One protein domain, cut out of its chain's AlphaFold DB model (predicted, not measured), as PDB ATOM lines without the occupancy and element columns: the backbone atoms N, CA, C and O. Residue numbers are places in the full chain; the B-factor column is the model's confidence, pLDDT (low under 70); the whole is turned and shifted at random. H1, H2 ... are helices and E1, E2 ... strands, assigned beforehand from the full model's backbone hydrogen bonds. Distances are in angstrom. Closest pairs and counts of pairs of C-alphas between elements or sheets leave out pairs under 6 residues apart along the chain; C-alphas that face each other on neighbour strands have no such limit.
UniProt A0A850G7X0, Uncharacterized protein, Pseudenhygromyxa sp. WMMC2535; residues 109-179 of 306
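This is residues 109 to 179 of the 306 residues of an uncharacterized protein of Pseudenhygromyxa sp. WMMC2535 (UniProt A0A850G7X0). A long two-stranded hairpin, E1 and E2, has the long helix H2 running beside it near E2, while the short helix H1 covers the base of the hairpin on one side and the long loop of residues 137 to 159 lies on the other side. The tip of the hairpin, residues 125 to 130, sticks out at one end. The printed part has 71 residues with two named helices and two named strands, in the order H1, E1, E2, H2; the sheet has the order E1 - E2 and is antiparallel, and the class is mixed, helices and strands. The whole is compact, with a radius of gyration of the C-alphas of 12.5 A, yet elongated in outline, with spans of 44 by 24 by 21 A.

H1 is made of residues 109 to 115 and is 9.9 A from first to last C-alpha; C-alpha 109 is at (56.834, -89.275, 73.115). E1, residues 119 to 126, measures 22.0 A and ends with C-alpha 126 at (44.110, -94.833, 93.562). E2, residues 129 to 136, measures 23.2 A. H2, residues 160 to 179, is the longest helix at 29.2 A, and its last C-alpha, 179, is at (71.448, -86.428, 63.113).

E1 and E2 form a hairpin of antiparallel neighbour strands, with 160 degrees between their directions. The C-alphas of Glu 123 and Thr 132 face each other at 4.6 A. N 122 and O 133 are 2.9 A apart and N 131 and O 124 are 3.0 A apart, both within hydrogen-bond range. The closest C-alphas of H1 and E1 are those of Ala 114 and Val 120, 5.7 A apart. The closest of H1 and E2 are those of Phe 110 and Trp 134, 7.8 A apart. E2 and H2 are near each other, with 6 pairs of C-alphas within 10 A. H1 and H2 only just touch, with 3 pairs of C-alphas within 8 A; the closest C-alphas are those of Thr 109 and Glu 167, 6.6 A apart. H2 touches H1 with its residues 167 to 171 alone. The lines of the two helices are about perpendicular, at 81 degrees. E1 and H2 are apart. In H1 and H2 every O i to N i+4 pair is within hydrogen-bond range.

The two C-alphas farthest apart are those of Pro 127 and Arg 179, 44.5 A. The printed part has no cut. The links from H1 to E1 and from E1 to E2 are tight, while the link from E2 to H2 is long, with 23 residues. The mean pLDDT of the printed part is 90.0, and residues 153 to 158, within that long link, are under 70, where the model's confidence is low.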
ATOM      1  N   THR A 109      55.695 -88.461  73.564       95.44
ATOM      2  CA  THR A 109      56.834 -89.275  73.115       95.44
ATOM      3  C   THR A 109      56.797 -90.681  73.719       95.44
ATOM      4  O   THR A 109      57.076 -91.654  73.025       95.44
ATOM      5  N   PHE A 110      56.422 -90.810  74.996       95.75
ATOM      6  CA  PHE A 110      56.239 -92.119  75.631       95.75
ATOM      7  C   PHE A 110      54.987 -92.834  75.122       95.75
ATOM      8  O   PHE A 110      55.035 -94.042  74.912       95.75
ATOM      9  N   GLU A 111      53.895 -92.104  74.880       95.50
ATOM     10  CA  GLU A 111      52.685 -92.660  74.268       95.50
ATOM     11  C   GLU A 111      52.990 -93.252  72.886       95.50
ATOM     12  O   GLU A 111      52.582 -94.379  72.617       95.50
ATOM     13  N   GLU A 112      53.742 -92.547  72.036       96.38
ATOM     14  CA  GLU A 112      54.147 -93.065  70.723       96.38
ATOM     15  C   GLU A 112      55.073 -94.280  70.847       96.38
ATOM     16  O   GLU A 112      54.847 -95.298  70.198       96.38
ATOM     17  N   LEU A 113      56.073 -94.238  71.733       96.62
ATOM     18  CA  LEU A 113      56.933 -95.401  71.987       96.62
ATOM     19  C   LEU A 113      56.127 -96.620  72.462       96.62
ATOM     20  O   LEU A 113      56.399 -97.746  72.043       96.62
ATOM     21  N   ALA A 114      55.107 -96.415  73.294       96.25
ATOM     22  CA  ALA A 114      54.220 -97.489  73.718       96.25
ATOM     23  C   ALA A 114      53.333 -98.017  72.584       96.25
ATOM     24  O   ALA A 114      53.138 -99.227  72.491       96.25
ATOM     25  N   ARG A 115      52.851 -97.153  71.678       96.19
ATOM     26  CA  ARG A 115      52.126 -97.595  70.469       96.19
ATOM     27  C   ARG A 115      52.981 -98.483  69.568       96.19
ATOM     28  O   ARG A 115      52.447 -99.402  68.959       96.19
ATOM     29  N   HIS A 116      54.290 -98.248  69.528       95.50
ATOM     30  CA  HIS A 116      55.248 -99.101  68.821       95.50
ATOM     31  C   HIS A 116      55.732-100.311  69.640       95.50
ATOM     32  O   HIS A 116      56.673-100.989  69.240       95.50
ATOM     33  N   GLY A 117      55.125-100.596  70.799       95.19
ATOM     34  CA  GLY A 117      55.475-101.754  71.623       95.19
ATOM     35  C   GLY A 117      56.847-101.662  72.298       95.19
ATOM     36  O   GLY A 117      57.365-102.674  72.762       95.19
ATOM     37  N   VAL A 118      57.451-100.473  72.370       95.94
ATOM     38  CA  VAL A 118      58.740-100.231  73.046       95.94
ATOM     39  C   VAL A 118      58.547-100.085  74.555       95.94
ATOM     40  O   VAL A 118      59.398-100.495  75.346       95.94
ATOM     41  N   LEU A 119      57.422 -99.488  74.955       96.31
ATOM     42  CA  LEU A 119      57.066 -99.229  76.346       96.31
ATOM     43  C   LEU A 119      55.710 -99.838  76.687       96.31
ATOM     44  O   LEU A 119      54.805 -99.871  75.857       96.31
ATOM     45  N   VAL A 120      55.550-100.248  77.942       95.31
ATOM     46  CA  VAL A 120      54.250-100.586  78.526       95.31
ATOM     47  C   VAL A 120      53.851 -99.471  79.476       95.31
ATOM     48  O   VAL A 120      54.634 -99.071  80.341       95.31
ATOM     49  N   ARG A 121      52.636 -98.955  79.294       94.06
ATOM     50  CA  ARG A 121      52.034 -97.991  80.210       94.06
ATOM     51  C   ARG A 121      51.400 -98.740  81.371       94.06
ATOM     52  O   ARG A 121      50.550 -99.598  81.148       94.06
ATOM     53  N   HIS A 122      51.758 -98.352  82.584       92.44
ATOM     54  CA  HIS A 122      51.107 -98.814  83.800       92.44
ATOM     55  C   HIS A 122      50.357 -97.651  84.434       92.44
ATOM     56  O   HIS A 122      50.856 -96.523  84.477       92.44
ATOM     57  N   GLU A 123      49.145 -97.922  84.897       91.38
ATOM     58  CA  GLU A 123      48.297 -96.951  85.575       91.38
ATOM     59  C   GLU A 123      47.811 -97.557  86.890       91.38
ATOM     60  O   GLU A 123      47.128 -98.578  86.887       91.38
ATOM     61  N   ASP A 124      48.145 -96.910  88.005       89.31
ATOM     62  CA  ASP A 124      47.516 -97.174  89.296       89.31
ATOM     63  C   ASP A 124      46.450 -96.111  89.548       89.31
ATOM     64  O   ASP A 124      46.736 -94.909  89.650       89.31
ATOM     65  N   ILE A 125      45.202 -96.565  89.604       90.56
ATOM     66  CA  ILE A 125      44.038 -95.732  89.872       90.56
ATOM     67  C   ILE A 125      43.741 -95.835  91.365       90.56
ATOM     68  O   ILE A 125      42.895 -96.611  91.807       90.56
ATOM     69  N   SER A 126      44.428 -95.011  92.150       88.75
ATOM     70  CA  SER A 126      44.110 -94.833  93.562       88.75
ATOM     71  C   SER A 126      43.009 -93.772  93.744       88.75
ATOM     72  O   SER A 126      42.965 -92.795  92.992       88.75
ATOM     73  N   PRO A 127      42.152 -93.866  94.785       88.94
ATOM     74  CA  PRO A 127      41.035 -92.931  95.010       88.94
ATOM     75  C   PRO A 127      41.445 -91.458  95.133       88.94
ATOM     76  O   PRO A 127      40.615 -90.562  95.008       88.94
ATOM     77  N   ARG A 128      42.720 -91.206  95.445       86.38
ATOM     78  CA  ARG A 128      43.280 -89.868  95.661       86.38
ATOM     79  C   ARG A 128      44.174 -89.393  94.521       86.38
ATOM     80  O   ARG A 128      44.428 -88.196  94.434       86.38
ATOM     81  N   GLN A 129      44.682 -90.301  93.689       85.06
ATOM     82  CA  GLN A 129      45.693 -89.975  92.691       85.06
ATOM     83  C   GLN A 129      45.780 -91.069  91.626       85.06
ATOM     84  O   GLN A 129      45.866 -92.249  91.951       85.06
ATOM     85  N   THR A 130      45.807 -90.665  90.357       84.94
ATOM     86  CA  THR A 130      46.203 -91.548  89.257       84.94
ATOM     87  C   THR A 130      47.706 -91.417  89.055       84.94
ATOM     88  O   THR A 130      48.197 -90.336  88.705       84.94
ATOM     89  N   THR A 131      48.437 -92.505  89.276       86.56
ATOM     90  CA  THR A 131      49.880 -92.572  89.028       86.56
ATOM     91  C   THR A 131      50.102 -93.348  87.739       86.56
ATOM     92  O   THR A 131      49.608 -94.456  87.579       86.56
ATOM     93  N   THR A 132      50.819 -92.751  86.789       88.62
ATOM     94  CA  THR A 132      51.210 -93.413  85.540       88.62
ATOM     95  C   THR A 132      52.718 -93.599  85.546       88.62
ATOM     96  O   THR A 132      53.441 -92.648  85.837       88.62
ATOM     97  N   TRP A 133      53.199 -94.785  85.194       90.75
ATOM     98  CA  TRP A 133      54.617 -95.043  84.943       90.75
ATOM     99  C   TRP A 133      54.787 -95.914  83.699       90.75
ATOM    100  O   TRP A 133      53.816 -96.400  83.118       90.75
ATOM    101  N   TRP A 134      56.030 -96.050  83.250       93.38
ATOM    102  CA  TRP A 134      56.366 -96.702  81.989       93.38
ATOM    103  C   TRP A 134      57.475 -97.712  82.229       93.38
ATOM    104  O   TRP A 134      58.458 -97.380  82.886       93.38
ATOM    105  N   THR A 135      57.339 -98.915  81.678       93.75
ATOM    106  CA  THR A 135      58.395 -99.938  81.703       93.75
ATOM    107  C   THR A 135      58.830-100.281  80.285       93.75
ATOM    108  O   THR A 135      58.043-100.175  79.344       93.75
ATOM    109  N   LEU A 136      60.087-100.691  80.122       94.94
ATOM    110  CA  LEU A 136      60.605-101.178  78.842       94.94
ATOM    111  C   LEU A 136      60.061-102.574  78.532       94.94
ATOM    112  O   LEU A 136      59.937-103.406  79.428       94.94
ATOM    113  N   THR A 137      59.749-102.828  77.264       95.00
ATOM    114  CA  THR A 137      59.528-104.188  76.751       95.00
ATOM    115  C   THR A 137      60.858-104.830  76.358       95.00
ATOM    116  O   THR A 137      61.859-104.134  76.204       95.00
ATOM    117  N   ALA A 138      60.857-106.141  76.093       92.06
ATOM    118  CA  ALA A 138      62.016-106.835  75.523       92.06
ATOM    119  C   ALA A 138      62.516-106.178  74.220       92.06
ATOM    120  O   ALA A 138      63.718-106.090  73.988       92.06
ATOM    121  N   TYR A 139      61.598-105.648  73.402       91.38
ATOM    122  CA  TYR A 139      61.950-104.882  72.208       91.38
ATOM    123  C   TYR A 139      62.641-103.557  72.564       91.38
ATOM    124  O   TYR A 139      63.680-103.219  71.998       91.38
ATOM    125  N   GLY A 140      62.122-102.824  73.554       92.62
ATOM    126  CA  GLY A 140      62.735-101.579  74.015       92.62
ATOM    127  C   GLY A 140      64.109-101.747  74.663       92.62
ATOM    128  O   GLY A 140      64.921-100.824  74.602       92.62
ATOM    129  N   GLU A 141      64.421-102.919  75.221       91.75
ATOM    130  CA  GLU A 141      65.757-103.220  75.754       91.75
ATOM    131  C   GLU A 141      66.857-103.212  74.680       91.75
ATOM    132  O   GLU A 141      68.027-102.993  75.001       91.75
ATOM    133  N   HIS A 142      66.506-103.357  73.397       90.56
ATOM    134  CA  HIS A 142      67.453-103.218  72.285       90.56
ATOM    135  C   HIS A 142      67.914-101.772  72.045       90.56
ATOM    136  O   HIS A 142      68.861-101.546  71.287       90.56
ATOM    137  N   LEU A 143      67.287-100.791  72.700       93.88
ATOM    138  CA  LEU A 143      67.654 -99.378  72.654       93.88
ATOM    139  C   LEU A 143      68.452 -99.019  73.921       93.88
ATOM    140  O   LEU A 143      67.875 -98.541  74.902       93.88
ATOM    141  N   PRO A 144      69.789 -99.194  73.944       90.12
ATOM    142  CA  PRO A 144      70.574 -99.129  75.181       90.12
ATOM    143  C   PRO A 144      70.501 -97.762  75.875       90.12
ATOM    144  O   PRO A 144      70.586 -97.668  77.098       90.12
ATOM    145  N   TRP A 145      70.314 -96.685  75.110       94.69
ATOM    146  CA  TRP A 145      70.190 -95.335  75.652       94.69
ATOM    147  C   TRP A 145      68.809 -95.054  76.267       94.69
ATOM    148  O   TRP A 145      68.703 -94.146  77.093       94.69
ATOM    149  N   LEU A 146      67.757 -95.803  75.906       95.56
ATOM    150  CA  LEU A 146      66.382 -95.534  76.344       95.56
ATOM    151  C   LEU A 146      66.182 -95.845  77.834       95.56
ATOM    152  O   LEU A 146      65.486 -95.103  78.529       95.56
ATOM    153  N   ARG A 147      66.892 -96.855  78.357       93.88
ATOM    154  CA  ARG A 147      66.898 -97.233  79.784       93.88
ATOM    155  C   ARG A 147      67.282 -96.092  80.727       93.88
ATOM    156  O   ARG A 147      66.896 -96.099  81.886       93.88
ATOM    157  N   ARG A 148      68.013 -95.082  80.248       93.25
ATOM    158  CA  ARG A 148      68.364 -93.907  81.062       93.25
ATOM    159  C   ARG A 148      67.174 -92.978  81.327       93.25
ATOM    160  O   ARG A 148      67.225 -92.192  82.266       93.25
ATOM    161  N   TYR A 149      66.153 -93.026  80.477       94.06
ATOM    162  CA  TYR A 149      64.994 -92.131  80.532       94.06
ATOM    163  C   TYR A 149      63.744 -92.823  81.083       94.06
ATOM    164  O   TYR A 149      62.836 -92.146  81.568       94.06
ATOM    165  N   VAL A 150      63.714 -94.156  81.011       92.00
ATOM    166  CA  VAL A 150      62.629 -95.010  81.497       92.00
ATOM    167  C   VAL A 150      63.113 -95.724  82.751       92.00
ATOM    168  O   VAL A 150      64.027 -96.542  82.693       92.00
ATOM    169  N   HIS A 151      62.514 -95.384  83.884       82.31
ATOM    170  CA  HIS A 151      62.884 -95.934  85.181       82.31
ATOM    171  C   HIS A 151      61.996 -97.130  85.539       82.31
ATOM    172  O   HIS A 151      60.829 -97.168  85.157       82.31
ATOM    173  N   GLY A 152      62.578 -98.119  86.223       71.06
ATOM    174  CA  GLY A 152      61.899 -99.356  86.618       71.06
ATOM    175  C   GLY A 152      60.929 -99.181  87.792       71.06
ATOM    176  O   GLY A 152      60.782 -98.090  88.342       71.06
ATOM    177  N   GLU A 153      60.284-100.285  88.177       63.34
ATOM    178  CA  GLU A 153      59.249-100.342  89.224       63.34
ATOM    179  C   GLU A 153      59.713 -99.816  90.592       63.34
ATOM    180  O   GLU A 153      58.907 -99.255  91.331       63.34
ATOM    181  N   ASP A 154      61.008 -99.896  90.902       66.69
ATOM    182  CA  ASP A 154      61.552 -99.449  92.192       66.69
ATOM    183  C   ASP A 154      61.448 -97.922  92.413       66.69
ATOM    184  O   ASP A 154      61.625 -97.433  93.528       66.69
ATOM    185  N   GLU A 155      61.122 -97.147  91.371       69.12
ATOM    186  CA  GLU A 155      61.008 -95.682  91.419       69.12
ATOM    187  C   GLU A 155      59.582 -95.169  91.136       69.12
ATOM    188  O   GLU A 155      59.390 -94.059  90.629       69.12
ATOM    189  N   GLN A 156      58.563 -95.948  91.520       62.50
ATOM    190  CA  GLN A 156      57.132 -95.594  91.447       62.50
ATOM    191  C   GLN A 156      56.770 -94.239  92.094       62.50
ATOM    192  O   GLN A 156      55.762 -93.631  91.737       62.50
ATOM    193  N   ALA A 157      57.596 -93.719  93.011       62.44
ATOM    194  CA  ALA A 157      57.350 -92.466  93.729       62.44
ATOM    195  C   ALA A 157      57.782 -91.186  92.980       62.44
ATOM    196  O   ALA A 157      57.720 -90.089  93.547       62.44
ATOM    197  N   ARG A 158      58.251 -91.278  91.729       69.06
ATOM    198  CA  ARG A 158      58.722 -90.089  91.004       69.06
ATOM    199  C   ARG A 158      57.574 -89.166  90.610       69.06
ATOM    200  O   ARG A 158      56.552 -89.571  90.062       69.06
ATOM    201  N   SER A 159      57.777 -87.878  90.866       78.50
ATOM    202  CA  SER A 159      56.801 -86.844  90.532       78.50
ATOM    203  C   SER A 159      56.548 -86.780  89.016       78.50
ATOM    204  O   SER A 159      57.470 -86.925  88.212       78.50
ATOM    205  N   GLN A 160      55.317 -86.463  88.605       82.75
ATOM    206  CA  GLN A 160      54.971 -86.225  87.190       82.75
ATOM    207  C   GLN A 160      55.890 -85.183  86.517       82.75
ATOM    208  O   GLN A 160      56.167 -85.259  85.321       82.75
ATOM    209  N   ALA A 161      56.396 -84.215  87.289       84.62
ATOM    210  CA  ALA A 161      57.335 -83.204  86.808       84.62
ATOM    211  C   ALA A 161      58.666 -83.812  86.334       84.62
ATOM    212  O   ALA A 161      59.249 -83.346  85.353       84.62
ATOM    213  N   GLU A 162      59.133 -84.865  87.000       89.44
ATOM    214  CA  GLU A 162      60.350 -85.572  86.621       89.44
ATOM    215  C   GLU A 162      60.154 -86.387  85.342       89.44
ATOM    216  O   GLU A 162      60.996 -86.330  84.448       89.44
ATOM    217  N   GLN A 163      59.006 -87.054  85.195       90.06
ATOM    218  CA  GLN A 163      58.665 -87.750  83.952       90.06
ATOM    219  C   GLN A 163      58.621 -86.789  82.759       90.06
ATOM    220  O   GLN A 163      59.210 -87.077  81.721       90.06
ATOM    221  N   ALA A 164      58.016 -85.608  82.920       89.50
ATOM    222  CA  ALA A 164      58.000 -84.580  81.876       89.50
ATOM    223  C   ALA A 164      59.413 -84.070  81.520       89.50
ATOM    224  O   ALA A 164      59.709 -83.764  80.358       89.50
ATOM    225  N   ARG A 165      60.314 -83.989  82.511       92.06
ATOM    226  CA  ARG A 165      61.728 -83.654  82.287       92.06
ATOM    227  C   ARG A 165      62.447 -84.767  81.524       92.06
ATOM    228  O   ARG A 165      63.174 -84.463  80.576       92.06
ATOM    229  N   ASN A 166      62.226 -86.026  81.900       93.81
ATOM    230  CA  ASN A 166      62.811 -87.189  81.234       93.81
ATOM    231  C   ASN A 166      62.326 -87.306  79.792       93.81
ATOM    232  O   ASN A 166      63.147 -87.503  78.904       93.81
ATOM    233  N   GLU A 167      61.037 -87.086  79.537       94.25
ATOM    234  CA  GLU A 167      60.479 -87.068  78.184       94.25
ATOM    235  C   GLU A 167      61.108 -85.955  77.331       94.25
ATOM    236  O   GLU A 167      61.481 -86.167  76.177       94.25
ATOM    237  N   SER A 168      61.293 -84.762  77.904       93.25
ATOM    238  CA  SER A 168      61.953 -83.652  77.205       93.25
ATOM    239  C   SER A 168      63.408 -83.986  76.852       93.25
ATOM    240  O   SER A 168      63.867 -83.680  75.751       93.25
ATOM    241  N   ALA A 169      64.138 -84.631  77.765       96.00
ATOM    242  CA  ALA A 169      65.518 -85.048  77.535       96.00
ATOM    243  C   ALA A 169      65.616 -86.207  76.527       96.00
ATOM    244  O   ALA A 169      66.509 -86.211  75.678       96.00
ATOM    245  N   LEU A 170      64.669 -87.145  76.581       96.69
ATOM    246  CA  LEU A 170      64.502 -88.223  75.616       96.69
ATOM    247  C   LEU A 170      64.280 -87.663  74.208       96.69
ATOM    248  O   LEU A 170      64.993 -88.034  73.281       96.69
ATOM    249  N   TYR A 171      63.356 -86.713  74.058       96.50
ATOM    250  CA  TYR A 171      63.088 -86.055  72.781       96.50
ATOM    251  C   TYR A 171      64.363 -85.449  72.170       96.50
ATOM    252  O   TYR A 171      64.671 -85.673  71.001       96.50
ATOM    253  N   VAL A 172      65.164 -84.742  72.977       96.50
ATOM    254  CA  VAL A 172      66.460 -84.192  72.537       96.50
ATOM    255  C   VAL A 172      67.442 -85.300  72.142       96.50
ATOM    256  O   VAL A 172      68.167 -85.154  71.155       96.50
ATOM    257  N   ARG A 173      67.469 -86.418  72.875       97.31
ATOM    258  CA  ARG A 173      68.332 -87.560  72.547       97.31
ATOM    259  C   ARG A 173      67.957 -88.198  71.212       97.31
ATOM    260  O   ARG A 173      68.857 -88.474  70.425       97.31
ATOM    261  N   MET A 174      66.669 -88.366  70.922       97.19
ATOM    262  CA  MET A 174      66.195 -88.915  69.645       97.19
ATOM    263  C   MET A 174      66.604 -88.034  68.458       97.19
ATOM    264  O   MET A 174      67.067 -88.538  67.438       97.19
ATOM    265  N   TRP A 175      66.557 -86.709  68.616       97.31
ATOM    266  CA  TRP A 175      67.106 -85.778  67.623       97.31
ATOM    267  C   TRP A 175      68.620 -85.892  67.431       97.31
ATOM    268  O   TRP A 175      69.135 -85.597  66.350       97.31
ATOM    269  N   ALA A 176      69.363 -86.248  68.479       96.62
ATOM    270  CA  ALA A 176      70.793 -86.501  68.358       96.62
ATOM    271  C   ALA A 176      71.060 -87.799  67.580       96.62
ATOM    272  O   ALA A 176      71.898 -87.782  66.685       96.62
ATOM    273  N   GLU A 177      70.314 -88.872  67.862       95.69
ATOM    274  CA  GLU A 177      70.387 -90.141  67.116       95.69
ATOM    275  C   GLU A 177      70.090 -89.940  65.627       95.69
ATOM    276  O   GLU A 177      70.865 -90.375  64.778       95.69
ATOM    277  N   LEU A 178      69.014 -89.213  65.312       95.88
ATOM    278  CA  LEU A 178      68.618 -88.923  63.935       95.88
ATOM    279  C   LEU A 178      69.724 -88.203  63.149       95.88
ATOM    280  O   LEU A 178      70.007 -88.562  62.013       95.88
ATOM    281  N   ARG A 179      70.374 -87.204  63.760       95.06
ATOM    282  CA  ARG A 179      71.448 -86.428  63.113       95.06
ATOM    283  C   ARG A 179      72.749 -87.203  62.934       95.06
ATOM    284  O   ARG A 179      73.541 -86.844  62.075       95.06
TER     285      ARG A 179